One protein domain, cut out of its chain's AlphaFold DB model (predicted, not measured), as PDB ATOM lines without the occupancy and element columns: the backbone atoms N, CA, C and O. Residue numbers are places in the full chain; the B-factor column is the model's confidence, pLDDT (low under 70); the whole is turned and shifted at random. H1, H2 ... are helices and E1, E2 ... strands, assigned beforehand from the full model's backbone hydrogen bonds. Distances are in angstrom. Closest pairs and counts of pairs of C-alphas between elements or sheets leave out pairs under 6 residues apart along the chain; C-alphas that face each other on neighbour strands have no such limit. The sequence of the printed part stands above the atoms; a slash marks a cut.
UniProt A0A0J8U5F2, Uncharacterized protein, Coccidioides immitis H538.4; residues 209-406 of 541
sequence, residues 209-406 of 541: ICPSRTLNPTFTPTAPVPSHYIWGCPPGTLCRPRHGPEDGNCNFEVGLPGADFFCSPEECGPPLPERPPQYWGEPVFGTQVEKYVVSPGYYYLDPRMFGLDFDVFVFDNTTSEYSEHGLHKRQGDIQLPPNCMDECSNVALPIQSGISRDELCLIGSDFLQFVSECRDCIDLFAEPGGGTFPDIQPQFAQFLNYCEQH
ATOM      1  N   ILE A 209     -28.290 -34.681 -41.643       82.94
ATOM      2  CA  ILE A 209     -27.926 -33.355 -42.155       82.94
ATOM      3  C   ILE A 209     -26.706 -33.450 -43.081       82.94
ATOM      4  O   ILE A 209     -25.647 -33.937 -42.677       82.94
ATOM      5  N   CYS A 210     -26.854 -32.957 -44.311       84.25
ATOM      6  CA  CYS A 210     -25.801 -32.932 -45.323       84.25
ATOM      7  C   CYS A 210     -24.711 -31.881 -45.041       84.25
ATOM      8  O   CYS A 210     -24.973 -30.868 -44.384       84.25
ATOM      9  N   PRO A 211     -23.489 -32.075 -45.577       80.38
ATOM     10  CA  PRO A 211     -22.452 -31.046 -45.600       80.38
ATOM     11  C   PRO A 211     -22.955 -29.736 -46.225       80.38
ATOM     12  O   PRO A 211     -23.417 -29.732 -47.363       80.38
ATOM     13  N   SER A 212     -22.837 -28.615 -45.506       74.69
ATOM     14  CA  SER A 212     -23.341 -27.325 -45.997       74.69
ATOM     15  C   SER A 212     -22.639 -26.894 -47.289       74.69
ATOM     16  O   SER A 212     -21.411 -26.826 -47.364       74.69
ATOM     17  N   ARG A 213     -23.435 -26.546 -48.303       78.62
ATOM     18  CA  ARG A 213     -22.986 -26.180 -49.658       78.62
ATOM     19  C   ARG A 213     -22.555 -24.704 -49.770       78.62
ATOM     20  O   ARG A 213     -22.732 -24.066 -50.802       78.62
ATOM     21  N   THR A 214     -22.018 -24.138 -48.690       66.81
ATOM     22  CA  THR A 214     -21.735 -22.695 -48.543       66.81
ATOM     23  C   THR A 214     -20.293 -22.284 -48.847       66.81
ATOM     24  O   THR A 214     -20.067 -21.104 -49.082       66.81
ATOM     25  N   LEU A 215     -19.324 -23.213 -48.830       55.81
ATOM     26  CA  LEU A 215     -17.885 -22.903 -48.980       55.81
ATOM     27  C   LEU A 215     -17.056 -23.945 -49.764       55.81
ATOM     28  O   LEU A 215     -15.843 -23.786 -49.893       55.81
ATOM     29  N   ASN A 216     -17.661 -25.032 -50.252       57.97
ATOM     30  CA  ASN A 216     -16.945 -26.094 -50.969       57.97
ATOM     31  C   ASN A 216     -17.780 -26.584 -52.167       57.97
ATOM     32  O   ASN A 216     -18.700 -27.378 -51.955       57.97
ATOM     33  N   PRO A 217     -17.532 -26.095 -53.397       61.28
ATOM     34  CA  PRO A 217     -18.315 -26.462 -54.575       61.28
ATOM     35  C   PRO A 217     -18.050 -27.908 -55.010       61.28
ATOM     36  O   PRO A 217     -16.905 -28.357 -55.025       61.28
ATOM     37  N   THR A 218     -19.092 -28.623 -55.451       59.81
ATOM     38  CA  THR A 218     -18.924 -29.959 -56.055       59.81
ATOM     39  C   THR A 218     -18.168 -29.889 -57.390       59.81
ATOM     40  O   THR A 218     -17.558 -30.868 -57.820       59.81
ATOM     41  N   PHE A 219     -18.181 -28.729 -58.053       72.56
ATOM     42  CA  PHE A 219     -17.513 -28.503 -59.329       72.56
ATOM     43  C   PHE A 219     -16.931 -27.086 -59.434       72.56
ATOM     44  O   PHE A 219     -17.626 -26.104 -59.193       72.56
ATOM     45  N   THR A 220     -15.674 -26.961 -59.873       81.38
ATOM     46  CA  THR A 220     -15.069 -25.659 -60.205       81.38
ATOM     47  C   THR A 220     -15.158 -25.426 -61.717       81.38
ATOM     48  O   THR A 220     -14.476 -26.127 -62.470       81.38
ATOM     49  N   PRO A 221     -15.963 -24.461 -62.201       76.25
ATOM     50  CA  PRO A 221     -16.165 -24.261 -63.633       76.25
ATOM     51  C   PRO A 221     -14.935 -23.636 -64.314       76.25
ATOM     52  O   PRO A 221     -14.435 -22.589 -63.911       76.25
ATOM     53  N   THR A 222     -14.472 -24.253 -65.406       80.19
ATOM     54  CA  THR A 222     -13.287 -23.823 -66.182       80.19
ATOM     55  C   THR A 222     -13.484 -22.508 -66.957       80.19
ATOM     56  O   THR A 222     -12.535 -21.973 -67.527       80.19
ATOM     57  N   ALA A 223     -14.713 -22.001 -67.023       80.00
ATOM     58  CA  ALA A 223     -15.094 -20.758 -67.686       80.00
ATOM     59  C   ALA A 223     -16.263 -20.101 -66.922       80.00
ATOM     60  O   ALA A 223     -16.973 -20.812 -66.208       80.00
ATOM     61  N   PRO A 224     -16.500 -18.783 -67.069       83.12
ATOM     62  CA  PRO A 224     -17.615 -18.108 -66.408       83.12
ATOM     63  C   PRO A 224     -18.966 -18.759 -66.731       83.12
ATOM     64  O   PRO A 224     -19.322 -18.939 -67.897       83.12
ATOM     65  N   VAL A 225     -19.721 -19.096 -65.685       84.06
ATOM     66  CA  VAL A 225     -21.084 -19.631 -65.796       84.06
ATOM     67  C   VAL A 225     -22.033 -18.513 -66.267       84.06
ATOM     68  O   VAL A 225     -21.867 -17.372 -65.826       84.06
ATOM     69  N   PRO A 226     -23.019 -18.782 -67.148       87.56
ATOM     70  CA  PRO A 226     -23.966 -17.760 -67.590       87.56
ATOM     71  C   PRO A 226     -24.741 -17.144 -66.421       87.56
ATOM     72  O   PRO A 226     -25.208 -17.849 -65.531       87.56
ATOM     73  N   SER A 227     -24.917 -15.822 -66.444       82.94
ATOM     74  CA  SER A 227     -25.472 -15.053 -65.320       82.94
ATOM     75  C   SER A 227     -26.871 -15.492 -64.874       82.94
ATOM     76  O   SER A 227     -27.198 -15.339 -63.705       82.94
ATOM     77  N   HIS A 228     -27.680 -16.051 -65.776       85.38
ATOM     78  CA  HIS A 228     -29.054 -16.501 -65.526       85.38
ATOM     79  C   HIS A 228     -29.164 -17.908 -64.901       85.38
ATOM     80  O   HIS A 228     -30.274 -18.346 -64.598       85.38
ATOM     81  N   TYR A 229     -28.044 -18.619 -64.710       89.31
ATOM     82  CA  TYR A 229     -27.994 -19.941 -64.067       89.31
ATOM     83  C   TYR A 229     -28.038 -19.826 -62.533       89.31
ATOM     84  O   TYR A 229     -27.450 -18.907 -61.954       89.31
ATOM     85  N   ILE A 230     -28.650 -20.810 -61.869       90.56
ATOM     86  CA  ILE A 230     -28.684 -20.942 -60.402       90.56
ATOM     87  C   ILE A 230     -27.778 -22.113 -59.997       90.56
ATOM     88  O   ILE A 230     -27.919 -23.218 -60.517       90.56
ATOM     89  N   TRP A 231     -26.798 -21.860 -59.120       90.88
ATOM     90  CA  TRP A 231     -25.813 -22.840 -58.616       90.88
ATOM     91  C   TRP A 231     -25.154 -23.725 -59.695       90.88
ATOM     92  O   TRP A 231     -24.935 -24.922 -59.509       90.88
ATOM     93  N   GLY A 232     -24.847 -23.139 -60.857       88.88
ATOM     94  CA  GLY A 232     -24.236 -23.841 -61.997       88.88
ATOM     95  C   GLY A 232     -25.215 -24.521 -62.955       88.88
ATOM     96  O   GLY A 232     -24.785 -24.995 -64.005       88.88
ATOM     97  N   CYS A 233     -26.514 -24.517 -62.651       92.62
ATOM     98  CA  CYS A 233     -27.541 -25.194 -63.435       92.62
ATOM     99  C   CYS A 233     -28.377 -24.232 -64.305       92.62
ATOM    100  O   CYS A 233     -28.709 -23.127 -63.859       92.62
ATOM    101  N   PRO A 234     -28.716 -24.624 -65.552       92.69
ATOM    102  CA  PRO A 234     -29.546 -23.820 -66.446       92.69
ATOM    103  C   PRO A 234     -31.010 -23.733 -65.978       92.69
ATOM    104  O   PRO A 234     -31.488 -24.632 -65.279       92.69
ATOM    105  N   PRO A 235     -31.768 -22.717 -66.437       92.75
ATOM    106  CA  PRO A 235     -33.216 -22.657 -66.247       92.75
ATOM    107  C   PRO A 235     -33.920 -23.943 -66.708       92.75
ATOM    108  O   PRO A 235     -33.546 -24.557 -67.710       92.75
ATOM    109  N   GLY A 236     -34.940 -24.350 -65.957       91.38
ATOM    110  CA  GLY A 236     -35.593 -25.655 -66.045       91.38
ATOM    111  C   GLY A 236     -34.900 -26.770 -65.250       91.38
ATOM    112  O   GLY A 236     -35.377 -27.905 -65.284       91.38
ATOM    113  N   THR A 237     -33.797 -26.491 -64.538       93.75
ATOM    114  CA  THR A 237     -33.085 -27.483 -63.712       93.75
ATOM    115  C   THR A 237     -32.676 -26.947 -62.339       93.75
ATOM    116  O   THR A 237     -32.396 -25.764 -62.176       93.75
ATOM    117  N   LEU A 238     -32.620 -27.850 -61.359       93.19
ATOM    118  CA  LEU A 238     -32.168 -27.632 -59.988       93.19
ATOM    119  C   LEU A 238     -30.868 -28.413 -59.749       93.19
ATOM    120  O   LEU A 238     -30.747 -29.580 -60.140       93.19
ATOM    121  N   CYS A 239     -29.916 -27.770 -59.076       91.62
ATOM    122  CA  CYS A 239     -28.713 -28.402 -58.540       91.62
ATOM    123  C   CYS A 239     -29.093 -29.399 -57.437       91.62
ATOM    124  O   CYS A 239     -29.652 -29.003 -56.419       91.62
ATOM    125  N   ARG A 240     -28.818 -30.693 -57.646       89.25
ATOM    126  CA  ARG A 240     -29.096 -31.761 -56.673       89.25
ATOM    127  C   ARG A 240     -27.865 -32.665 -56.522       89.25
ATOM    128  O   ARG A 240     -27.712 -33.602 -57.313       89.25
ATOM    129  N   PRO A 241     -26.983 -32.379 -55.546       84.19
ATOM    130  CA  PRO A 241     -25.779 -33.155 -55.285       84.19
ATOM    131  C   PRO A 241     -26.051 -34.649 -55.089       84.19
ATOM    132  O   PRO A 241     -27.085 -35.043 -54.545       84.19
ATOM    133  N   ARG A 242     -25.113 -35.499 -55.513       81.81
ATOM    134  CA  ARG A 242     -25.231 -36.954 -55.321       81.81
ATOM    135  C   ARG A 242     -24.834 -37.363 -53.903       81.81
ATOM    136  O   ARG A 242     -23.656 -37.567 -53.621       81.81
ATOM    137  N   HIS A 243     -25.826 -37.563 -53.036       79.88
ATOM    138  CA  HIS A 243     -25.612 -38.169 -51.717       79.88
ATOM    139  C   HIS A 243     -25.023 -39.578 -51.850       79.88
ATOM    140  O   HIS A 243     -25.479 -40.392 -52.656       79.88
ATOM    141  N   GLY A 244     -24.002 -39.863 -51.047       74.50
ATOM    142  CA  GLY A 244     -23.273 -41.129 -51.053       74.50
ATOM    143  C   GLY A 244     -22.582 -41.387 -49.712       74.50
ATOM    144  O   GLY A 244     -22.754 -40.598 -48.781       74.50
ATOM    145  N   PRO A 245     -21.790 -42.468 -49.587       67.31
ATOM    146  CA  PRO A 245     -21.204 -42.877 -48.309       67.31
ATOM    147  C   PRO A 245     -20.235 -41.845 -47.713       67.31
ATOM    148  O   PRO A 245     -20.166 -41.743 -46.492       67.31
ATOM    149  N   GLU A 246     -19.551 -41.054 -48.546       68.19
ATOM    150  CA  GLU A 246     -18.660 -39.965 -48.106       68.19
ATOM    151  C   GLU A 246     -19.440 -38.828 -47.410       68.19
ATOM    152  O   GLU A 246     -19.038 -38.354 -46.350       68.19
ATOM    153  N   ASP A 247     -20.620 -38.474 -47.939       65.75
ATOM    154  CA  ASP A 247     -21.597 -37.548 -47.331       65.75
ATOM    155  C   ASP A 247     -22.480 -38.262 -46.269       65.75
ATOM    156  O   ASP A 247     -23.540 -37.772 -45.876       65.75
ATOM    157  N   GLY A 248     -22.089 -39.462 -45.818       65.19
ATOM    158  CA  GLY A 248     -22.802 -40.271 -44.819       65.19
ATOM    159  C   GLY A 248     -24.180 -40.793 -45.251       65.19
ATOM    160  O   GLY A 248     -24.936 -41.267 -44.406       65.19
ATOM    161  N   ASN A 249     -24.517 -40.710 -46.542       74.44
ATOM    162  CA  ASN A 249     -25.876 -40.861 -47.080       74.44
ATOM    163  C   ASN A 249     -26.895 -39.958 -46.354       74.44
ATOM    164  O   ASN A 249     -27.970 -40.405 -45.946       74.44
ATOM    165  N   CYS A 250     -26.532 -38.688 -46.162       83.44
ATOM    166  CA  CYS A 250     -27.443 -37.645 -45.701       83.44
ATOM    167  C   CYS A 250     -28.694 -37.521 -46.602       83.44
ATOM    168  O   CYS A 250     -28.691 -37.960 -47.752       83.44
ATOM    169  N   ASN A 251     -29.772 -36.932 -46.077       82.75
ATOM    170  CA  ASN A 251     -31.044 -36.761 -46.800       82.75
ATOM    171  C   ASN A 251     -31.659 -35.354 -46.667       82.75
ATOM    172  O   ASN A 251     -32.738 -35.108 -47.211       82.75
ATOM    173  N   PHE A 252     -30.986 -34.443 -45.959       87.19
ATOM    174  CA  PHE A 252     -31.467 -33.099 -45.661       87.19
ATOM    175  C   PHE A 252     -30.372 -32.059 -45.933       87.19
ATOM    176  O   PHE A 252     -29.368 -32.009 -45.220       87.19
ATOM    177  N   GLU A 253     -30.555 -31.217 -46.950       90.00
ATOM    178  CA  GLU A 253     -29.613 -30.143 -47.288       90.00
ATOM    179  C   GLU A 253     -29.951 -28.865 -46.498       90.00
ATOM    180  O   GLU A 253     -31.044 -28.310 -46.629       90.00
ATOM    181  N   VAL A 254     -29.009 -28.400 -45.666       88.06
ATOM    182  CA  VAL A 254     -29.186 -27.225 -44.796       88.06
ATOM    183  C   VAL A 254     -28.408 -26.002 -45.289       88.06
ATOM    184  O   VAL A 254     -27.205 -26.062 -45.573       88.06
ATOM    185  N   GLY A 255     -29.108 -24.869 -45.313       88.56
ATOM    186  CA  GLY A 255     -28.659 -23.613 -45.902       88.56
ATOM    187  C   GLY A 255     -28.847 -23.597 -47.420       88.56
ATOM    188  O   GLY A 255     -28.771 -24.629 -48.088       88.56
ATOM    189  N   LEU A 256     -29.070 -22.406 -47.976       90.44
ATOM    190  CA  LEU A 256     -28.988 -22.212 -49.422       90.44
ATOM    191  C   LEU A 256     -27.505 -22.281 -49.851       90.44
ATOM    192  O   LEU A 256     -26.660 -21.699 -49.164       90.44
ATOM    193  N   PRO A 257     -27.159 -22.969 -50.957       91.19
ATOM    194  CA  PRO A 257     -25.791 -23.004 -51.464       91.19
ATOM    195  C   PRO A 257     -25.214 -21.613 -51.752       91.19
ATOM    196  O   PRO A 257     -25.947 -20.683 -52.089       91.19
ATOM    197  N   GLY A 258     -23.892 -21.474 -51.629       85.69
ATOM    198  CA  GLY A 258     -23.179 -20.204 -51.811       85.69
ATOM    199  C   GLY A 258     -23.305 -19.609 -53.221       85.69
ATOM    200  O   GLY A 258     -23.598 -20.309 -54.189       85.69
ATOM    201  N   ALA A 259     -23.031 -18.307 -53.356       82.56
ATOM    202  CA  ALA A 259     -23.022 -17.617 -54.656       82.56
ATOM    203  C   ALA A 259     -21.921 -18.132 -55.610       82.56
ATOM    204  O   ALA A 259     -22.000 -17.949 -56.825       82.56
ATOM    205  N   ASP A 260     -20.896 -18.749 -55.029       81.75
ATOM    206  CA  ASP A 260     -19.745 -19.422 -55.621       81.75
ATOM    207  C   ASP A 260     -19.874 -20.960 -55.602       81.75
ATOM    208  O   ASP A 260     -18.961 -21.663 -56.038       81.75
ATOM    209  N   PHE A 261     -21.004 -21.499 -55.128       87.00
ATOM    210  CA  PHE A 261     -21.289 -22.926 -55.202       87.00
ATOM    211  C   PHE A 261     -21.830 -23.299 -56.585       87.00
ATOM    212  O   PHE A 261     -22.826 -22.747 -57.059       87.00
ATOM    213  N   PHE A 262     -21.205 -24.297 -57.210       88.38
ATOM    214  CA  PHE A 262     -21.645 -24.856 -58.483       88.38
ATOM    215  C   PHE A 262     -21.777 -26.381 -58.374       88.38
ATOM    216  O   PHE A 262     -20.834 -27.074 -57.980       88.38
ATOM    217  N   CYS A 263     -22.947 -26.899 -58.756       88.25
ATOM    218  CA  CYS A 263     -23.136 -28.318 -59.053       88.25
ATOM    219  C   CYS A 263     -22.277 -28.742 -60.252       88.25
ATOM    220  O   CYS A 263     -21.985 -27.938 -61.143       88.25
ATOM    221  N   SER A 264     -21.951 -30.033 -60.339       88.75
ATOM    222  CA  SER A 264     -21.509 -30.590 -61.617       88.75
ATOM    223  C   SER A 264     -22.678 -30.621 -62.623       88.75
ATOM    224  O   SER A 264     -23.837 -30.768 -62.221       88.75
ATOM    225  N   PRO A 265     -22.426 -30.549 -63.945       88.50
ATOM    226  CA  PRO A 265     -23.495 -30.617 -64.947       88.50
ATOM    227  C   PRO A 265     -24.333 -31.908 -64.918       88.50
ATOM    228  O   PRO A 265     -25.412 -31.935 -65.502       88.50
ATOM    229  N   GLU A 266     -23.864 -32.973 -64.254       89.69
ATOM    230  CA  GLU A 266     -24.623 -34.220 -64.084       89.69
ATOM    231  C   GLU A 266     -25.528 -34.253 -62.832       89.69
ATOM    232  O   GLU A 266     -26.246 -35.236 -62.616       89.69
ATOM    233  N   GLU A 267     -25.453 -33.223 -61.987       91.06
ATOM    234  CA  GLU A 267     -26.280 -33.020 -60.785       91.06
ATOM    235  C   GLU A 267     -27.410 -32.010 -61.033       91.06
ATOM    236  O   GLU A 267     -28.391 -31.967 -60.289       91.06
ATOM    237  N   CYS A 268     -27.321 -31.249 -62.127       93.00
ATOM    238  CA  CYS A 268     -28.420 -30.458 -62.665       93.00
ATOM    239  C   CYS A 268     -29.497 -31.384 -63.247       93.00
ATOM    240  O   CYS A 268     -29.370 -31.899 -64.358       93.00
ATOM    241  N   GLY A 269     -30.569 -31.609 -62.491       91.81
ATOM    242  CA  GLY A 269     -31.739 -32.364 -62.951       91.81
ATOM    243  C   GLY A 269     -32.994 -31.499 -62.980       91.81
ATOM    244  O   GLY A 269     -32.969 -30.388 -62.460       91.81
ATOM    245  N   PRO A 270     -34.116 -31.981 -63.538       91.88
ATOM    246  CA  PRO A 270     -35.387 -31.293 -63.351       91.88
ATOM    247  C   PRO A 270     -35.691 -31.167 -61.844       91.88
ATOM    248  O   PRO A 270     -35.383 -32.108 -61.094       91.88
ATOM    249  N   PRO A 271     -36.299 -30.053 -61.395       89.56
ATOM    250  CA  PRO A 271     -36.887 -29.965 -60.066       89.56
ATOM    251  C   PRO A 271     -37.835 -31.144 -59.821       89.56
ATOM    252  O   PRO A 271     -38.431 -31.705 -60.748       89.56
ATOM    253  N   LEU A 272     -37.947 -31.552 -58.562       87.06
ATOM    254  CA  LEU A 272     -38.920 -32.561 -58.152       87.06
ATOM    255  C   LEU A 272     -40.304 -31.897 -57.979       87.06
ATOM    256  O   LEU A 272     -40.462 -30.708 -58.254       87.06
ATOM    257  N   PRO A 273     -41.345 -32.639 -57.563       83.38
ATOM    258  CA  PRO A 273     -42.582 -32.022 -57.106       83.38
ATOM    259  C   PRO A 273     -42.323 -31.164 -55.857       83.38
ATOM    260  O   PRO A 273     -42.207 -31.671 -54.736       83.38
ATOM    261  N   GLU A 274     -42.202 -29.859 -56.074       80.00
ATOM    262  CA  GLU A 274     -42.092 -28.854 -55.022       80.00
ATOM    263  C   GLU A 274     -43.398 -28.762 -54.216       80.00
ATOM    264  O   GLU A 274     -44.481 -29.111 -54.700       80.00
ATOM    265  N   ARG A 275     -43.303 -28.322 -52.957       86.69
ATOM    266  CA  ARG A 275     -44.489 -28.062 -52.131       86.69
ATOM    267  C   ARG A 275     -45.055 -26.677 -52.451       86.69
ATOM    268  O   ARG A 275     -44.284 -25.778 -52.777       86.69
ATOM    269  N   PRO A 276     -46.377 -26.464 -52.308       91.56
ATOM    270  CA  PRO A 276     -46.887 -25.104 -52.184       91.56
ATOM    271  C   PRO A 276     -46.258 -24.415 -50.955       91.56
ATOM    272  O   PRO A 276     -45.843 -25.116 -50.025       91.56
ATOM    273  N   PRO A 277     -46.237 -23.070 -50.917       93.44
ATOM    274  CA  PRO A 277     -45.881 -22.312 -49.723       93.44
ATOM    275  C   PRO A 277     -46.629 -22.810 -48.484       93.44
ATOM    276  O   PRO A 277     -47.828 -23.106 -48.542       93.44
ATOM    277  N   GLN A 278     -45.906 -22.924 -47.376       93.25
ATOM    278  CA  GLN A 278     -46.435 -23.375 -46.093       93.25
ATOM    279  C   GLN A 278     -46.509 -22.195 -45.136       93.25
ATOM    280  O   GLN A 278     -45.598 -21.375 -45.104       93.25
ATOM    281  N   TYR A 279     -47.589 -22.132 -44.364       94.31
ATOM    282  CA  TYR A 279     -47.800 -21.101 -43.355       94.31
ATOM    283  C   TYR A 279     -48.399 -21.739 -42.101       94.31
ATOM    284  O   TYR A 279     -49.337 -22.533 -42.198       94.31
ATOM    285  N   TRP A 280     -47.898 -21.367 -40.928       92.75
ATOM    286  CA  TRP A 280     -48.381 -21.792 -39.611       92.75
ATOM    287  C   TRP A 280     -49.521 -20.899 -39.084       92.75
ATOM    288  O   TRP A 280     -49.885 -20.951 -37.907       92.75
ATOM    289  N   GLY A 281     -50.112 -20.067 -39.943       91.00
ATOM    290  CA  GLY A 281     -51.212 -19.170 -39.603       91.00
ATOM    291  C   GLY A 281     -51.724 -18.373 -40.801       91.00
ATOM    292  O   GLY A 281     -51.676 -18.826 -41.944       91.00
ATOM    293  N   GLU A 282     -52.232 -17.171 -40.531       92.56
ATOM    294  CA  GLU A 282     -52.392 -16.139 -41.560       92.56
ATOM    295  C   GLU A 282     -50.989 -15.581 -41.884       92.56
ATOM    296  O   GLU A 282     -50.304 -15.194 -40.934       92.56
ATOM    297  N   PRO A 283     -50.541 -15.554 -43.159       91.94
ATOM    298  CA  PRO A 283     -49.186 -15.131 -43.528       91.94
ATOM    299  C   PRO A 283     -48.801 -13.785 -42.913       91.94
ATOM    300  O   PRO A 283     -49.639 -12.886 -42.850       91.94
ATOM    301  N   VAL A 284     -47.548 -13.643 -42.473       93.94
ATOM    302  CA  VAL A 284     -46.990 -12.497 -41.725       93.94
ATOM    303  C   VAL A 284     -47.525 -12.363 -40.294       93.94
ATOM    304  O   VAL A 284     -46.811 -11.887 -39.416       93.94
ATOM    305  N   PHE A 285     -48.754 -12.799 -40.019       93.06
ATOM    306  CA  PHE A 285     -49.425 -12.657 -38.722       93.06
ATOM    307  C   PHE A 285     -49.423 -13.951 -37.882       93.06
ATOM    308  O   PHE A 285     -50.083 -14.014 -36.840       93.06
ATOM    309  N   GLY A 286     -48.679 -14.976 -38.311       89.06
ATOM    310  CA  GLY A 286     -48.538 -16.258 -37.624       89.06
ATOM    311  C   GLY A 286     -47.969 -16.122 -36.207       89.06
ATOM    312  O   GLY A 286     -46.879 -15.606 -35.991       89.06
ATOM    313  N   THR A 287     -48.699 -16.621 -35.204       87.69
ATOM    314  CA  THR A 287     -48.222 -16.691 -33.804       87.69
ATOM    315  C   THR A 287     -47.953 -18.124 -33.342       87.69
ATOM    316  O   THR A 287     -47.924 -18.385 -32.139       87.69
ATOM    317  N   GLN A 288     -47.868 -19.071 -34.277       86.88
ATOM    318  CA  GLN A 288     -47.708 -20.496 -34.001       86.88
ATOM    319  C   GLN A 288     -46.350 -20.984 -34.510       86.88
ATOM    320  O   GLN A 288     -45.714 -20.332 -35.330       86.88
ATOM    321  N   VAL A 289     -45.929 -22.149 -34.024       87.81
ATOM    322  CA  VAL A 289     -44.769 -22.877 -34.536       87.81
ATOM    323  C   VAL A 289     -45.210 -24.327 -34.692       87.81
ATOM    324  O   VAL A 289     -45.445 -25.009 -33.692       87.81
ATOM    325  N   GLU A 290     -45.388 -24.777 -35.929       88.12
ATOM    326  CA  GLU A 290     -45.830 -26.140 -36.241       88.12
ATOM    327  C   GLU A 290     -44.687 -26.937 -36.901       88.12
ATOM    328  O   GLU A 290     -43.512 -26.608 -36.741       88.12
ATOM    329  N   LYS A 291     -44.998 -28.033 -37.604       86.50
ATOM    330  CA  LYS A 291     -43.999 -28.786 -38.376       86.50
ATOM    331  C   LYS A 291     -43.977 -28.287 -39.821       86.50
ATOM    332  O   LYS A 291     -45.028 -28.134 -40.434       86.50
ATOM    333  N   TYR A 292     -42.788 -28.049 -40.364       89.25
ATOM    334  CA  TYR A 292     -42.579 -27.656 -41.756       89.25
ATOM    335  C   TYR A 292     -42.312 -28.907 -42.601       89.25
ATOM    336  O   TYR A 292     -41.328 -29.623 -42.386       89.25
ATOM    337  N   VAL A 293     -43.193 -29.207 -43.554       89.69
ATOM    338  CA  VAL A 293     -43.098 -30.430 -44.354       89.69
ATOM    339  C   VAL A 293     -42.087 -30.236 -45.480       89.69
ATOM    340  O   VAL A 293     -42.208 -29.326 -46.299       89.69
ATOM    341  N   VAL A 294     -41.087 -31.111 -45.548       88.38
ATOM    342  CA  VAL A 294     -39.987 -31.019 -46.514       88.38
ATOM    343  C   VAL A 294     -40.100 -32.051 -47.635       88.38
ATOM    344  O   VAL A 294     -40.759 -33.091 -47.517       88.38
ATOM    345  N   SER A 295     -39.465 -31.735 -48.762       86.50
ATOM    346  CA  SER A 295     -39.291 -32.616 -49.916       86.50
ATOM    347  C   SER A 295     -37.808 -32.992 -50.041       86.50
ATOM    348  O   SER A 295     -36.946 -32.126 -49.889       86.50
ATOM    349  N   PRO A 296     -37.467 -34.263 -50.320       83.19
ATOM    350  CA  PRO A 296     -36.075 -34.678 -50.475       83.19
ATOM    351  C   PRO A 296     -35.440 -34.028 -51.712       83.19
ATOM    352  O   PRO A 296     -36.089 -33.895 -52.749       83.19
ATOM    353  N   GLY A 297     -34.160 -33.661 -51.616       85.12
ATOM    354  CA  GLY A 297     -33.426 -33.003 -52.706       85.12
ATOM    355  C   GLY A 297     -33.688 -31.498 -52.852       85.12
ATOM    356  O   GLY A 297     -33.378 -30.952 -53.907       85.12
ATOM    357  N   TYR A 298     -34.241 -30.860 -51.815       91.44
ATOM    358  CA  TYR A 298     -34.357 -29.407 -51.664       91.44
ATOM    359  C   TYR A 298     -33.515 -28.909 -50.482       91.44
ATOM    360  O   TYR A 298     -33.274 -29.640 -49.517       91.44
ATOM    361  N   TYR A 299     -33.104 -27.650 -50.578       92.31
ATOM    362  CA  TYR A 299     -32.395 -26.860 -49.582       92.31
ATOM    363  C   TYR A 299     -33.380 -26.126 -48.671       92.31
ATOM    364  O   TYR A 299     -34.311 -25.472 -49.151       92.31
ATOM    365  N   TYR A 300     -33.134 -26.181 -47.362       91.94
ATOM    366  CA  TYR A 300     -33.947 -25.513 -46.344       91.94
ATOM    367  C   TYR A 300     -33.090 -24.662 -45.405       91.94
ATOM    368  O   TYR A 300     -31.911 -24.946 -45.182       91.94
ATOM    369  N   LEU A 301     -33.675 -23.598 -44.852       92.56
ATOM    370  CA  LEU A 301     -32.986 -22.717 -43.908       92.56
ATOM    371  C   LEU A 301     -32.572 -23.460 -42.631       92.56
ATOM    372  O   LEU A 301     -33.241 -24.391 -42.191       92.56
ATOM    373  N   ASP A 302     -31.484 -23.008 -42.004       89.44
ATOM    374  CA  ASP A 302     -31.079 -23.507 -40.690       89.44
ATOM    375  C   ASP A 302     -32.071 -23.020 -39.608       89.44
ATOM    376  O   ASP A 302     -32.141 -21.815 -39.337       89.44
ATOM    377  N   PRO A 303     -32.834 -23.919 -38.959       89.62
ATOM    378  CA  PRO A 303     -33.892 -23.538 -38.025       89.62
ATOM    379  C   PRO A 303     -33.318 -22.913 -36.746       89.62
ATOM    380  O   PRO A 303     -34.003 -22.158 -36.053       89.62
ATOM    381  N   ARG A 304     -32.026 -23.132 -36.468       86.69
ATOM    382  CA  ARG A 304     -31.334 -22.592 -35.294       86.69
ATOM    383  C   ARG A 304     -31.211 -21.066 -35.340       86.69
ATOM    384  O   ARG A 304     -31.144 -20.453 -34.279       86.69
ATOM    385  N   MET A 305     -31.264 -20.449 -36.529       87.31
ATOM    386  CA  MET A 305     -31.328 -18.984 -36.691       87.31
ATOM    387  C   MET A 305     -32.613 -18.385 -36.087       87.31
ATOM    388  O   MET A 305     -32.613 -17.258 -35.599       87.31
ATOM    389  N   PHE A 306     -33.690 -19.174 -36.063       91.56
ATOM    390  CA  PHE A 306     -34.993 -18.841 -35.482       91.56
ATOM    391  C   PHE A 306     -35.139 -19.336 -34.031       91.56
ATOM    392  O   PHE A 306     -36.228 -19.335 -33.460       91.56
ATOM    393  N   GLY A 307     -34.047 -19.822 -33.427       86.00
ATOM    394  CA  GLY A 307     -34.066 -20.464 -32.112       86.00
ATOM    395  C   GLY A 307     -34.763 -21.829 -32.079       86.00
ATOM    396  O   GLY A 307     -35.031 -22.325 -30.987       86.00
ATOM    397  N   LEU A 308     -35.053 -22.432 -33.237       83.62
ATOM    398  CA  LEU A 308     -35.720 -23.728 -33.364       83.62
ATOM    399  C   LEU A 308     -34.723 -24.883 -33.531       83.62
ATOM    400  O   LEU A 308     -33.532 -24.692 -33.798       83.62
ATOM    401  N   ASP A 309     -35.238 -26.098 -33.380       79.06
ATOM    402  CA  ASP A 309     -34.523 -27.348 -33.601       79.06
ATOM    403  C   ASP A 309     -34.848 -27.968 -34.967       79.06
ATOM    404  O   ASP A 309     -35.848 -27.639 -35.602       79.06
ATOM    405  N   PHE A 310     -34.006 -28.899 -35.429       81.56
ATOM    406  CA  PHE A 310     -34.261 -29.649 -36.672       81.56
ATOM    407  C   PHE A 310     -35.489 -30.568 -36.585       81.56
ATOM    408  O   PHE A 310     -35.950 -31.058 -37.612       81.56
ATOM    409  N   ASP A 311     -36.055 -30.753 -35.388       79.94
ATOM    410  CA  ASP A 311     -37.335 -31.431 -35.190       79.94
ATOM    411  C   ASP A 311     -38.514 -30.677 -35.835       79.94
ATOM    412  O   ASP A 311     -39.585 -31.261 -35.987       79.94
ATOM    413  N   VAL A 312     -38.344 -29.402 -36.221       85.69
ATOM    414  CA  VAL A 312     -39.331 -28.639 -37.003       85.69
ATOM    415  C   VAL A 312     -39.666 -29.310 -38.328       85.69
ATOM    416  O   VAL A 312     -40.803 -29.227 -38.783       85.69
ATOM    417  N   PHE A 313     -38.706 -29.997 -38.940       88.56
ATOM    418  CA  PHE A 313     -38.851 -30.541 -40.279       88.56
ATOM    419  C   PHE A 313     -39.393 -31.969 -40.272       88.56
ATOM    420  O   PHE A 313     -39.043 -32.787 -39.423       88.56
ATOM    421  N   VAL A 314     -40.234 -32.284 -41.258       85.06
ATOM    422  CA  VAL A 314     -40.903 -33.587 -41.351       85.06
ATOM    423  C   VAL A 314     -41.073 -34.045 -42.805       85.06
ATOM    424  O   VAL A 314     -41.381 -33.241 -43.682       85.06
ATOM    425  N   PHE A 315     -40.888 -35.339 -43.082       81.88
ATOM    426  CA  PHE A 315     -41.154 -35.944 -44.396       81.88
ATOM    427  C   PHE A 315     -42.535 -36.629 -44.417       81.88
ATOM    428  O   PHE A 315     -42.924 -37.261 -43.438       81.88
ATOM    429  N   ASP A 316     -43.246 -36.598 -45.555       69.94
ATOM    430  CA  ASP A 316     -44.629 -37.123 -45.721       69.94
ATOM    431  C   ASP A 316     -44.866 -38.565 -45.221       69.94
ATOM    432  O   ASP A 316     -46.001 -38.945 -44.933       69.94
ATOM    433  N   ASN A 317     -43.821 -39.395 -45.141       54.38
ATOM    434  CA  ASN A 317     -43.930 -40.804 -44.754       54.38
ATOM    435  C   ASN A 317     -44.059 -41.021 -43.229       54.38
ATOM    436  O   ASN A 317     -44.409 -42.118 -42.777       54.38
ATOM    437  N   THR A 318     -43.806 -39.995 -42.407       50.56
ATOM    438  CA  THR A 318     -44.065 -40.063 -40.964       50.56
ATOM    439  C   THR A 318     -45.535 -39.751 -40.688       50.56
ATOM    440  O   THR A 318     -45.934 -38.600 -40.523       50.56
ATOM    441  N   THR A 319     -46.358 -40.801 -40.628       39.38
ATOM    442  CA  THR A 319     -47.763 -40.728 -40.199       39.38
ATOM    443  C   THR A 319     -47.891 -39.950 -38.886       39.38
ATOM    444  O   THR A 319     -47.376 -40.407 -37.865       39.38
ATOM    445  N   SER A 320     -48.598 -38.815 -38.906       43.62
ATOM    446  CA  SER A 320     -48.655 -37.790 -37.843       43.62
ATOM    447  C   SER A 320     -49.410 -38.186 -36.560       43.62
ATOM    448  O   SER A 320     -49.882 -37.336 -35.813       43.62
ATOM    449  N   GLU A 321     -49.510 -39.483 -36.274       42.41
ATOM    450  CA  GLU A 321     -50.205 -40.047 -35.110       42.41
ATOM    451  C   GLU A 321     -49.410 -39.867 -33.792       42.41
ATOM    452  O   GLU A 321     -49.952 -40.109 -32.718       42.41
ATOM    453  N   TYR A 322     -48.145 -39.416 -33.858       42.62
ATOM    454  CA  TYR A 322     -47.232 -39.268 -32.708       42.62
ATOM    455  C   TYR A 322     -46.340 -38.008 -32.790       42.62
ATOM    456  O   TYR A 322     -45.118 -38.119 -32.785       42.62
ATOM    457  N   SER A 323     -46.940 -36.810 -32.840       43.25
ATOM    458  CA  SER A 323     -46.201 -35.527 -32.802       43.25
ATOM    459  C   SER A 323     -46.848 -34.454 -31.907       43.25
ATOM    460  O   SER A 323     -46.927 -33.293 -32.292       43.25
ATOM    461  N   GLU A 324     -47.254 -34.801 -30.677       40.09
ATOM    462  CA  GLU A 324     -47.566 -33.802 -29.624       40.09
ATOM    463  C   GLU A 324     -46.307 -33.299 -28.872       40.09
ATOM    464  O   GLU A 324     -46.391 -32.682 -27.809       40.09
ATOM    465  N   HIS A 325     -45.115 -33.514 -29.437       43.34
ATOM    466  CA  HIS A 325     -43.884 -32.862 -28.991       43.34
ATOM    467  C   HIS A 325     -43.849 -31.427 -29.537       43.34
ATOM    468  O   HIS A 325     -43.405 -31.179 -30.660       43.34
ATOM    469  N   GLY A 326     -44.375 -30.485 -28.749       45.31
ATOM    470  CA  GLY A 326     -44.356 -29.059 -29.084       45.31
ATOM    471  C   GLY A 326     -42.926 -28.525 -29.165       45.31
ATOM    472  O   GLY A 326     -42.126 -28.788 -28.264       45.31
ATOM    473  N   LEU A 327     -42.612 -27.775 -30.226       54.28
ATOM    474  CA  LEU A 327     -41.253 -27.309 -30.502       54.28
ATOM    475  C   LEU A 327     -40.651 -26.519 -29.338       54.28
ATOM    476  O   LEU A 327     -41.314 -25.713 -28.683       54.28
ATOM    477  N   HIS A 328     -39.368 -26.753 -29.082       53.97
ATOM    478  CA  HIS A 328     -38.638 -26.116 -27.995       53.97
ATOM    479  C   HIS A 328     -37.802 -24.947 -28.532       53.97
ATOM    480  O   HIS A 328     -36.915 -25.138 -29.359       53.97
ATOM    481  N   LYS A 329     -38.055 -23.725 -28.037       55.28
ATOM    482  CA  LYS A 329     -37.178 -22.570 -28.295       55.28
ATOM    483  C   LYS A 329     -35.872 -22.766 -27.523       55.28
ATOM    484  O   LYS A 329     -35.873 -22.738 -26.290       55.28
ATOM    485  N   ARG A 330     -34.758 -22.934 -28.236       53.28
ATOM    486  CA  ARG A 330     -33.402 -22.955 -27.670       53.28
ATOM    487  C   ARG A 330     -33.122 -21.631 -26.954       53.28
ATOM    488  O   ARG A 330     -33.416 -20.578 -27.507       53.28
ATOM    489  N   GLN A 331     -32.484 -21.633 -25.782       46.91
ATOM    490  CA  GLN A 331     -31.847 -20.409 -25.274       46.91
ATOM    491  C   GLN A 331     -30.509 -20.185 -25.998       46.91
ATOM    492  O   GLN A 331     -29.575 -20.970 -25.841       46.91
ATOM    493  N   GLY A 332     -30.420 -19.103 -26.771       48.81
ATOM    494  CA  GLY A 332     -29.220 -18.657 -27.479       48.81
ATOM    495  C   GLY A 332     -29.272 -17.150 -27.737       48.81
ATOM    496  O   GLY A 332     -30.333 -16.541 -27.605       48.81
ATOM    497  N   ASP A 333     -28.123 -16.557 -28.054       52.78
ATOM    498  CA  ASP A 333     -27.994 -15.114 -28.301       52.78
ATOM    499  C   ASP A 333     -28.456 -14.749 -29.725       52.78
ATOM    500  O   ASP A 333     -28.273 -15.553 -30.637       52.78
ATOM    501  N   ILE A 334     -29.067 -13.567 -29.884       58.44
ATOM    502  CA  ILE A 334     -29.687 -13.009 -31.111       58.44
ATOM    503  C   ILE A 334     -30.415 -14.054 -31.987       58.44
ATOM    504  O   ILE A 334     -29.867 -14.606 -32.939       58.44
ATOM    505  N   GLN A 335     -31.699 -14.282 -31.697       78.62
ATOM    506  CA  GLN A 335     -32.569 -15.185 -32.466       78.62
ATOM    507  C   GLN A 335     -33.627 -14.411 -33.250       78.62
ATOM    508  O   GLN A 335     -34.238 -13.486 -32.710       78.62
ATOM    509  N   LEU A 336     -33.886 -14.827 -34.489       90.69
ATOM    510  CA  LEU A 336     -35.055 -14.390 -35.257       90.69
ATOM    511  C   LEU A 336     -36.347 -14.916 -34.596       90.69
ATOM    512  O   LEU A 336     -36.296 -15.939 -33.904       90.69
ATOM    513  N   PRO A 337     -37.510 -14.269 -34.797       92.81
ATOM    514  CA  PRO A 337     -38.771 -14.756 -34.245       92.81
ATOM    515  C   PRO A 337     -39.106 -16.166 -34.767       92.81
ATOM    516  O   PRO A 337     -39.145 -16.360 -35.984       92.81
ATOM    517  N   PRO A 338     -39.371 -17.158 -33.892       90.75
ATOM    518  CA  PRO A 338     -39.564 -18.544 -34.319       90.75
ATOM    519  C   PRO A 338     -40.757 -18.725 -35.261       90.75
ATOM    520  O   PRO A 338     -40.679 -19.535 -36.175       90.75
ATOM    521  N   ASN A 339     -41.817 -17.932 -35.077       92.19
ATOM    522  CA  ASN A 339     -43.055 -17.970 -35.866       92.19
ATOM    523  C   ASN A 339     -42.923 -17.407 -37.299       92.19
ATOM    524  O   ASN A 339     -43.939 -17.309 -37.968       92.19
ATOM    525  N   CYS A 340     -41.731 -16.963 -37.719       95.81
ATOM    526  CA  CYS A 340     -41.464 -16.439 -39.070       95.81
ATOM    527  C   CYS A 340     -40.582 -17.383 -39.903       95.81
ATOM    528  O   CYS A 340     -40.031 -17.005 -40.942       95.81
ATOM    529  N   MET A 341     -40.341 -18.595 -39.395       94.62
ATOM    530  CA  MET A 341     -39.455 -19.569 -40.024       94.62
ATOM    531  C   MET A 341     -40.056 -20.108 -41.330       94.62
ATOM    532  O   MET A 341     -39.318 -20.378 -42.278       94.62
ATOM    533  N   ASP A 342     -41.380 -20.190 -41.404       95.00
ATOM    534  CA  ASP A 342     -42.174 -20.608 -42.551       95.00
ATOM    535  C   ASP A 342     -42.243 -19.540 -43.658       95.00
ATOM    536  O   ASP A 342     -41.843 -19.863 -44.781       95.00
ATOM    537  N   GLU A 343     -42.588 -18.268 -43.390       96.62
ATOM    538  CA  GLU A 343     -42.503 -17.207 -44.418       96.62
ATOM    539  C   GLU A 343     -41.089 -17.092 -44.997       96.62
ATOM    540  O   GLU A 343     -40.902 -17.014 -46.214       96.62
ATOM    541  N   CYS A 344     -40.067 -17.128 -44.138       96.81
ATOM    542  CA  CYS A 344     -38.682 -17.066 -44.588       96.81
ATOM    543  C   CYS A 344     -38.228 -18.334 -45.325       96.81
ATOM    544  O   CYS A 344     -37.388 -18.236 -46.221       96.81
ATOM    545  N   SER A 345     -38.790 -19.508 -45.026       95.31
ATOM    546  CA  SER A 345     -38.520 -20.732 -45.794       95.31
ATOM    547  C   SER A 345     -39.209 -20.732 -47.158       95.31
ATOM    548  O   SER A 345     -38.635 -21.249 -48.117       95.31
ATOM    549  N   ASN A 346     -40.374 -20.087 -47.297       95.75
ATOM    550  CA  ASN A 346     -41.061 -19.947 -48.586       95.75
ATOM    551  C   ASN A 346     -40.220 -19.175 -49.619       95.75
ATOM    552  O   ASN A 346     -40.284 -19.491 -50.807       95.75
ATOM    553  N   VAL A 347     -39.340 -18.257 -49.186       96.00
ATOM    554  CA  VAL A 347     -38.356 -17.563 -50.051       96.00
ATOM    555  C   VAL A 347     -37.516 -18.541 -50.884       96.00
ATOM    556  O   VAL A 347     -37.153 -18.242 -52.022       96.00
ATOM    557  N   ALA A 348     -37.221 -19.722 -50.334       94.06
ATOM    558  CA  ALA A 348     -36.408 -20.741 -50.984       94.06
ATOM    559  C   ALA A 348     -37.139 -21.500 -52.108       94.06
ATOM    560  O   ALA A 348     -36.465 -22.145 -52.909       94.06
ATOM    561  N   LEU A 349     -38.473 -21.439 -52.190       94.25
ATOM    562  CA  LEU A 349     -39.269 -22.179 -53.181       94.25
ATOM    563  C   LEU A 349     -39.059 -21.654 -54.617       94.25
ATOM    564  O   LEU A 349     -38.550 -22.395 -55.455       94.25
ATOM    565  N   PRO A 350     -39.317 -20.370 -54.949       94.00
ATOM    566  CA  PRO A 350     -39.129 -19.882 -56.317       94.00
ATOM    567  C   PRO A 350     -37.671 -20.000 -56.789       94.00
ATOM    568  O   PRO A 350     -37.447 -20.275 -57.963       94.00
ATOM    569  N   ILE A 351     -36.683 -19.910 -55.890       93.12
ATOM    570  CA  ILE A 351     -35.267 -20.184 -56.202       93.12
ATOM    571  C   ILE A 351     -35.059 -21.627 -56.707       93.12
ATOM    572  O   ILE A 351     -34.222 -21.861 -57.579       93.12
ATOM    573  N   GLN A 352     -35.799 -22.596 -56.164       93.94
ATOM    574  CA  GLN A 352     -35.608 -24.031 -56.409       93.94
ATOM    575  C   GLN A 352     -36.580 -24.631 -57.435       93.94
ATOM    576  O   GLN A 352     -36.291 -25.683 -58.011       93.94
ATOM    577  N   SER A 353     -37.655 -23.908 -57.755       91.75
ATOM    578  CA  SER A 353     -38.602 -24.192 -58.843       91.75
ATOM    579  C   SER A 353     -37.967 -24.320 -60.240       91.75
ATOM    580  O   SER A 353     -38.605 -24.797 -61.179       91.75
ATOM    581  N   GLY A 354     -36.705 -23.900 -60.396       86.81
ATOM    582  CA  GLY A 354     -35.941 -23.977 -61.641       86.81
ATOM    583  C   GLY A 354     -36.173 -22.815 -62.613       86.81
ATOM    584  O   GLY A 354     -35.695 -22.891 -63.744       86.81
ATOM    585  N   ILE A 355     -36.881 -21.751 -62.222       89.50
ATOM    586  CA  ILE A 355     -36.984 -20.521 -63.028       89.50
ATOM    587  C   ILE A 355     -35.617 -19.850 -63.240       89.50
ATOM    588  O   ILE A 355     -34.643 -20.100 -62.527       89.50
ATOM    589  N   SER A 356     -35.533 -18.980 -64.248       89.81
ATOM    590  CA  SER A 356     -34.324 -18.174 -64.481       89.81
ATOM    591  C   SER A 356     -34.159 -17.077 -63.421       89.81
ATOM    592  O   SER A 356     -35.145 -16.599 -62.862       89.81
ATOM    593  N   ARG A 357     -32.928 -16.603 -63.174       88.00
ATOM    594  CA  ARG A 357     -32.722 -15.441 -62.281       88.00
ATOM    595  C   ARG A 357     -33.358 -14.155 -62.824       88.00
ATOM    596  O   ARG A 357     -33.782 -13.319 -62.033       88.00
ATOM    597  N   ASP A 358     -33.466 -14.009 -64.147       89.56
ATOM    598  CA  ASP A 358     -34.187 -12.898 -64.781       89.56
ATOM    599  C   ASP A 358     -35.677 -12.894 -64.379       89.56
ATOM    600  O   ASP A 358     -36.241 -11.851 -64.052       89.56
ATOM    601  N   GLU A 359     -36.298 -14.075 -64.363       90.19
ATOM    602  CA  GLU A 359     -37.703 -14.308 -64.002       90.19
ATOM    603  C   GLU A 359     -37.943 -14.200 -62.487       90.19
ATOM    604  O   GLU A 359     -38.898 -13.556 -62.052       90.19
ATOM    605  N   LEU A 360     -37.012 -14.731 -61.684       92.38
ATOM    606  CA  LEU A 360     -36.968 -14.605 -60.222       92.38
ATOM    607  C   LEU A 360     -37.056 -13.137 -59.761       92.38
ATOM    608  O   LEU A 360     -37.661 -12.844 -58.732       92.38
ATOM    609  N   CYS A 361     -36.481 -12.212 -60.532       92.31
ATOM    610  CA  CYS A 361     -36.380 -10.790 -60.203       92.31
ATOM    611  C   CYS A 361     -37.440  -9.890 -60.865       92.31
ATOM    612  O   CYS A 361     -37.334  -8.663 -60.787       92.31
ATOM    613  N   LEU A 362     -38.466 -10.458 -61.509       92.44
ATOM    614  CA  LEU A 362     -39.588  -9.673 -62.031       92.44
ATOM    615  C   LEU A 362     -40.352  -8.974 -60.894       92.44
ATOM    616  O   LEU A 362     -40.575  -9.543 -59.830       92.44
ATOM    617  N   ILE A 363     -40.796  -7.735 -61.124       90.19
ATOM    618  CA  ILE A 363     -41.577  -6.978 -60.133       90.19
ATOM    619  C   ILE A 363     -42.903  -7.704 -59.877       90.19
ATOM    620  O   ILE A 363     -43.730  -7.815 -60.782       90.19
ATOM    621  N   GLY A 364     -43.108  -8.155 -58.638       88.69
ATOM    622  CA  GLY A 364     -44.254  -8.984 -58.261       88.69
ATOM    623  C   GLY A 364     -44.059 -10.482 -58.520       88.69
ATOM    624  O   GLY A 364     -45.054 -11.189 -58.631       88.69
ATOM    625  N   SER A 365     -42.817 -10.962 -58.639       94.44
ATOM    626  CA  SER A 365     -42.506 -12.390 -58.556       94.44
ATOM    627  C   SER A 365     -42.742 -12.934 -57.144       94.44
ATOM    628  O   SER A 365     -42.540 -12.228 -56.150       94.44
ATOM    629  N   ASP A 366     -43.068 -14.222 -57.059       95.38
ATOM    630  CA  ASP A 366     -43.220 -14.964 -55.803       95.38
ATOM    631  C   ASP A 366     -41.981 -14.817 -54.897       95.38
ATOM    632  O   ASP A 366     -42.106 -14.690 -53.684       95.38
ATOM    633  N   PHE A 367     -40.772 -14.741 -55.471       95.75
ATOM    634  CA  PHE A 367     -39.537 -14.514 -54.708       95.75
ATOM    635  C   PHE A 367     -39.523 -13.157 -54.006       95.75
ATOM    636  O   PHE A 367     -39.261 -13.094 -52.806       95.75
ATOM    637  N   LEU A 368     -39.824 -12.071 -54.725       95.25
ATOM    638  CA  LEU A 368     -39.864 -10.744 -54.112       95.25
ATOM    639  C   LEU A 368     -41.028 -10.622 -53.117       95.25
ATOM    640  O   LEU A 368     -40.870  -9.935 -52.108       95.25
ATOM    641  N   GLN A 369     -42.141 -11.329 -53.349       96.44
ATOM    642  CA  GLN A 369     -43.249 -11.415 -52.398       96.44
ATOM    643  C   GLN A 369     -42.843 -12.141 -51.103       96.44
ATOM    644  O   GLN A 369     -42.974 -11.557 -50.027       96.44
ATOM    645  N   PHE A 370     -42.291 -13.356 -51.169       97.00
ATOM    646  CA  PHE A 370     -41.871 -14.090 -49.968       97.00
ATOM    647  C   PHE A 370     -40.730 -13.375 -49.226       97.00
ATOM    648  O   PHE A 370     -40.674 -13.414 -47.999       97.00
ATOM    649  N   VAL A 371     -39.851 -12.650 -49.932       96.44
ATOM    650  CA  VAL A 371     -38.850 -11.766 -49.303       96.44
ATOM    651  C   VAL A 371     -39.514 -10.643 -48.498       96.44
ATOM    652  O   VAL A 371     -39.019 -10.321 -47.415       96.44
ATOM    653  N   SER A 372     -40.614 -10.049 -48.983       96.81
ATOM    654  CA  SER A 372     -41.396  -9.102 -48.175       96.81
ATOM    655  C   SER A 372     -42.133  -9.781 -47.021       96.81
ATOM    656  O   SER A 372     -42.032  -9.281 -45.911       96.81
ATOM    657  N   GLU A 373     -42.773 -10.938 -47.216       97.50
ATOM    658  CA  GLU A 373     -43.487 -11.648 -46.138       97.50
ATOM    659  C   GLU A 373     -42.536 -12.049 -44.991       97.50
ATOM    660  O   GLU A 373     -42.812 -11.780 -43.823       97.50
ATOM    661  N   CYS A 374     -41.357 -12.583 -45.323       97.88
ATOM    662  CA  CYS A 374     -40.289 -12.879 -44.364       97.88
ATOM    663  C   CYS A 374     -39.839 -11.633 -43.579       97.88
ATOM    664  O   CYS A 374     -39.679 -11.688 -42.358       97.88
ATOM    665  N   ARG A 375     -39.651 -10.491 -44.259       97.06
ATOM    666  CA  ARG A 375     -39.279  -9.227 -43.605       97.06
ATOM    667  C   ARG A 375     -40.385  -8.711 -42.698       97.06
ATOM    668  O   ARG A 375     -40.115  -8.421 -41.539       97.06
ATOM    669  N   ASP A 376     -41.598  -8.611 -43.223       97.81
ATOM    670  CA  ASP A 376     -42.734  -8.021 -42.529       97.81
ATOM    671  C   ASP A 376     -43.097  -8.849 -41.284       97.81
ATOM    672  O   ASP A 376     -43.459  -8.274 -40.260       97.81
ATOM    673  N   CYS A 377     -42.907 -10.178 -41.316       97.62
ATOM    674  CA  CYS A 377     -43.046 -11.035 -40.135       97.62
ATOM    675  C   CYS A 377     -41.958 -10.750 -39.086       97.62
ATOM    676  O   CYS A 377     -42.267 -10.528 -37.911       97.62
ATOM    677  N   ILE A 378     -40.680 -10.706 -39.493       96.19
ATOM    678  CA  ILE A 378     -39.568 -10.419 -38.571       96.19
ATOM    679  C   ILE A 378     -39.732  -9.028 -37.936       96.19
ATOM    680  O   ILE A 378     -39.552  -8.890 -36.726       96.19
ATOM    681  N   ASP A 379     -40.124  -8.019 -38.717       95.56
ATOM    682  CA  ASP A 379     -40.355  -6.653 -38.238       95.56
ATOM    683  C   ASP A 379     -41.609  -6.552 -37.337       95.56
ATOM    684  O   ASP A 379     -41.624  -5.753 -36.397       95.56
ATOM    685  N   LEU A 380     -42.643  -7.381 -37.557       95.44
ATOM    686  CA  LEU A 380     -43.835  -7.463 -36.697       95.44
ATOM    687  C   LEU A 380     -43.534  -8.095 -35.328       95.44
ATOM    688  O   LEU A 380     -44.047  -7.626 -34.308       95.44
ATOM    689  N   PHE A 381     -42.720  -9.153 -35.298       92.25
ATOM    690  CA  PHE A 381     -42.386  -9.910 -34.084       92.25
ATOM    691  C   PHE A 381     -41.018  -9.545 -33.472       92.25
ATOM    692  O   PHE A 381     -40.514 -10.273 -32.614       92.25
ATOM    693  N   ALA A 382     -40.425  -8.417 -33.870       90.38
ATOM    694  CA  ALA A 382     -39.116  -7.961 -33.405       90.38
ATOM    695  C   ALA A 382     -39.059  -7.733 -31.874       90.38
ATOM    696  O   ALA A 382     -39.572  -6.742 -31.344       90.38
ATOM    697  N   GLU A 383     -38.379  -8.626 -31.148       87.12
ATOM    698  CA  GLU A 383     -38.102  -8.464 -29.714       87.12
ATOM    699  C   GLU A 383     -36.884  -7.535 -29.478       87.12
ATOM    700  O   GLU A 383     -35.927  -7.562 -30.256       87.12
ATOM    701  N   PRO A 384     -36.838  -6.724 -28.398       82.31
ATOM    702  CA  PRO A 384     -35.672  -5.890 -28.092       82.31
ATOM    703  C   PRO A 384     -34.405  -6.722 -27.816       82.31
ATOM    704  O   PRO A 384     -34.257  -7.301 -26.743       82.31
ATOM    705  N   GLY A 385     -33.476  -6.744 -28.777       80.94
ATOM    706  CA  GLY A 385     -32.277  -7.595 -28.747       80.94
ATOM    707  C   GLY A 385     -32.442  -8.957 -29.440       80.94
ATOM    708  O   GLY A 385     -31.524  -9.771 -29.388       80.94
ATOM    709  N   GLY A 386     -33.586  -9.205 -30.083       84.00
ATOM    710  CA  GLY A 386     -33.756 -10.286 -31.053       84.00
ATOM    711  C   GLY A 386     -33.108  -9.965 -32.404       84.00
ATOM    712  O   GLY A 386     -32.600  -8.864 -32.625       84.00
ATOM    713  N   GLY A 387     -33.127 -10.948 -33.303       87.06
ATOM    714  CA  GLY A 387     -32.662 -10.810 -34.682       87.06
ATOM    715  C   GLY A 387     -33.627 -10.006 -35.557       87.06
ATOM    716  O   GLY A 387     -34.816  -9.882 -35.265       87.06
ATOM    717  N   THR A 388     -33.096  -9.487 -36.657       92.81
ATOM    718  CA  THR A 388     -33.758  -8.595 -37.616       92.81
ATOM    719  C   THR A 388     -33.594  -9.117 -39.048       92.81
ATOM    720  O   THR A 388     -32.770  -9.995 -39.301       92.81
ATOM    721  N   PHE A 389     -34.344  -8.594 -40.030       93.56
ATOM    722  CA  PHE A 389     -34.207  -9.061 -41.421       93.56
ATOM    723  C   PHE A 389     -32.757  -8.997 -41.971       93.56
ATOM    724  O   PHE A 389     -32.344  -9.950 -42.636       93.56
ATOM    725  N   PRO A 390     -31.937  -7.963 -41.680       93.00
ATOM    726  CA  PRO A 390     -30.508  -7.953 -42.012       93.00
ATOM    727  C   PRO A 390     -29.686  -9.159 -41.529       93.00
ATOM    728  O   PRO A 390     -28.671  -9.461 -42.154       93.00
ATOM    729  N   ASP A 391     -30.102  -9.862 -40.471       91.19
ATOM    730  CA  ASP A 391     -29.384 -11.030 -39.943       91.19
ATOM    731  C   ASP A 391     -29.647 -12.302 -40.773       91.19
ATOM    732  O   ASP A 391     -28.767 -13.155 -40.897       91.19
ATOM    733  N   ILE A 392     -30.821 -12.411 -41.416       91.69
ATOM    734  CA  ILE A 392     -31.141 -13.495 -42.368       91.69
ATOM    735  C   ILE A 392     -30.837 -13.135 -43.828       91.69
ATOM    736  O   ILE A 392     -30.545 -14.022 -44.632       91.69
ATOM    737  N   GLN A 393     -30.834 -11.845 -44.182       91.81
ATOM    738  CA  GLN A 393     -30.581 -11.355 -45.541       91.81
ATOM    739  C   GLN A 393     -29.360 -11.995 -46.248       91.81
ATOM    740  O   GLN A 393     -29.481 -12.259 -47.447       91.81
ATOM    741  N   PRO A 394     -28.224 -12.316 -45.583       91.38
ATOM    742  CA  PRO A 394     -27.103 -13.028 -46.204       91.38
ATOM    743  C   PRO A 394     -27.471 -14.348 -46.899       91.38
ATOM    744  O   PRO A 394     -26.877 -14.657 -47.929       91.38
ATOM    745  N   GLN A 395     -28.477 -15.085 -46.408       91.12
ATOM    746  CA  GLN A 395     -28.956 -16.335 -47.027       91.12
ATOM    747  C   GLN A 395     -29.513 -16.093 -48.442       91.12
ATOM    748  O   GLN A 395     -29.318 -16.896 -49.354       91.12
ATOM    749  N   PHE A 396     -30.172 -14.949 -48.642       92.81
ATOM    750  CA  PHE A 396     -30.828 -14.567 -49.896       92.81
ATOM    751  C   PHE A 396     -29.998 -13.587 -50.741       92.81
ATOM    752  O   PHE A 396     -30.346 -13.318 -51.892       92.81
ATOM    753  N   ALA A 397     -28.902 -13.050 -50.197       90.94
ATOM    754  CA  ALA A 397     -28.154 -11.930 -50.772       90.94
ATOM    755  C   ALA A 397     -27.694 -12.174 -52.218       90.94
ATOM    756  O   ALA A 397     -27.753 -11.267 -53.037       90.94
ATOM    757  N   GLN A 398     -27.316 -13.403 -52.585       89.75
ATOM    758  CA  GLN A 398     -26.928 -13.727 -53.967       89.75
ATOM    759  C   GLN A 398     -28.055 -13.499 -54.997       89.75
ATOM    760  O   GLN A 398     -27.780 -13.233 -56.169       89.75
ATOM    761  N   PHE A 399     -29.317 -13.607 -54.577       92.44
ATOM    762  CA  PHE A 399     -30.495 -13.400 -55.418       92.44
ATOM    763  C   PHE A 399     -30.933 -11.936 -55.372       92.44
ATOM    764  O   PHE A 399     -31.098 -11.321 -56.422       92.44
ATOM    765  N   LEU A 400     -30.986 -11.341 -54.175       92.81
ATOM    766  CA  LEU A 400     -31.296  -9.920 -53.982       92.81
ATOM    767  C   LEU A 400     -30.317  -9.011 -54.743       92.81
ATOM    768  O   LEU A 400     -30.743  -8.203 -55.564       92.81
ATOM    769  N   ASN A 401     -29.008  -9.225 -54.573       91.12
ATOM    770  CA  ASN A 401     -27.968  -8.457 -55.262       91.12
ATOM    771  C   ASN A 401     -28.065  -8.603 -56.792       91.12
ATOM    772  O   ASN A 401     -27.690  -7.685 -57.518       91.12
ATOM    773  N   TYR A 402     -28.531  -9.751 -57.301       89.06
ATOM    774  CA  TYR A 402     -28.748  -9.952 -58.738       89.06
ATOM    775  C   TYR A 402     -29.959  -9.142 -59.228       89.06
ATOM    776  O   TYR A 402     -29.859  -8.467 -60.250       89.06
ATOM    777  N   CYS A 403     -31.068  -9.140 -58.476       90.69
ATOM    778  CA  CYS A 403     -32.232  -8.312 -58.793       90.69
ATOM    779  C   CYS A 403     -31.889  -6.811 -58.795       90.69
ATOM    780  O   CYS A 403     -32.345  -6.075 -59.667       90.69
ATOM    781  N   GLU A 404     -31.046  -6.358 -57.861       88.06
ATOM    782  CA  GLU A 404     -30.575  -4.969 -57.791       88.06
ATOM    783  C   GLU A 404     -29.708  -4.566 -58.999       88.06
ATOM    784  O   GLU A 404     -29.871  -3.467 -59.530       88.06
ATOM    785  N   GLN A 405     -28.829  -5.454 -59.479       79.56
ATOM    786  CA  GLN A 405     -27.908  -5.179 -60.596       79.56
ATOM    787  C   GLN A 405     -28.597  -4.998 -61.962       79.56
ATOM    788  O   GLN A 405     -28.009  -4.379 -62.844       79.56
ATOM    789  N   HIS A 406     -29.841  -5.474 -62.113       56.12
ATOM    790  CA  HIS A 406     -30.615  -5.530 -63.362       56.12
ATOM    791  C   HIS A 406     -29.967  -6.383 -64.487       56.12
ATOM    792  O   HIS A 406     -28.745  -6.425 -64.647       56.12
TER     793      HIS A 406
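This is residues 209 to 406 of the 541 residues of an uncharacterized protein of Coccidioides immitis H538.4 (UniProt A0A0J8U5F2). Amid loops, with little regular structure, H5 packs on H2 and H6 along one side; parallel strands E1 and E2 pair toward the other. The 198 printed residues, 60 in named elements, mostly helix, hold E1, H1, E2, H2 to H6 in order. It is compact, radius of gyration of the C-alphas 16.8 A, spanning 47 by 40 by 30 A.

E1 is residues 292 to 294, beginning at (-42.579, -27.656, -41.756), H1 303 to 306, E2 313 to 315, H2 338 to 346, H3 348 to 352, H4 357 to 360, H5 366 to 380, 20.5 A long, and H6 389 to 405, 20.6 A long, ending at (-27.908, -5.179, -60.596).

Between E1 and E2, N 294 and O 314 are 2.8 A apart. H5 touches H2, opposite ways, at a shallow tilt of 11 degrees; the closest C-alphas, Cys 344 and Cys 374, are 4.5 A apart. Every O i to N i+4 pair is within hydrogen-bond range in H3 and H5.

E2 to H2 is a long link; 29 printed residues have pLDDT under 70, among them residues 316 to 334.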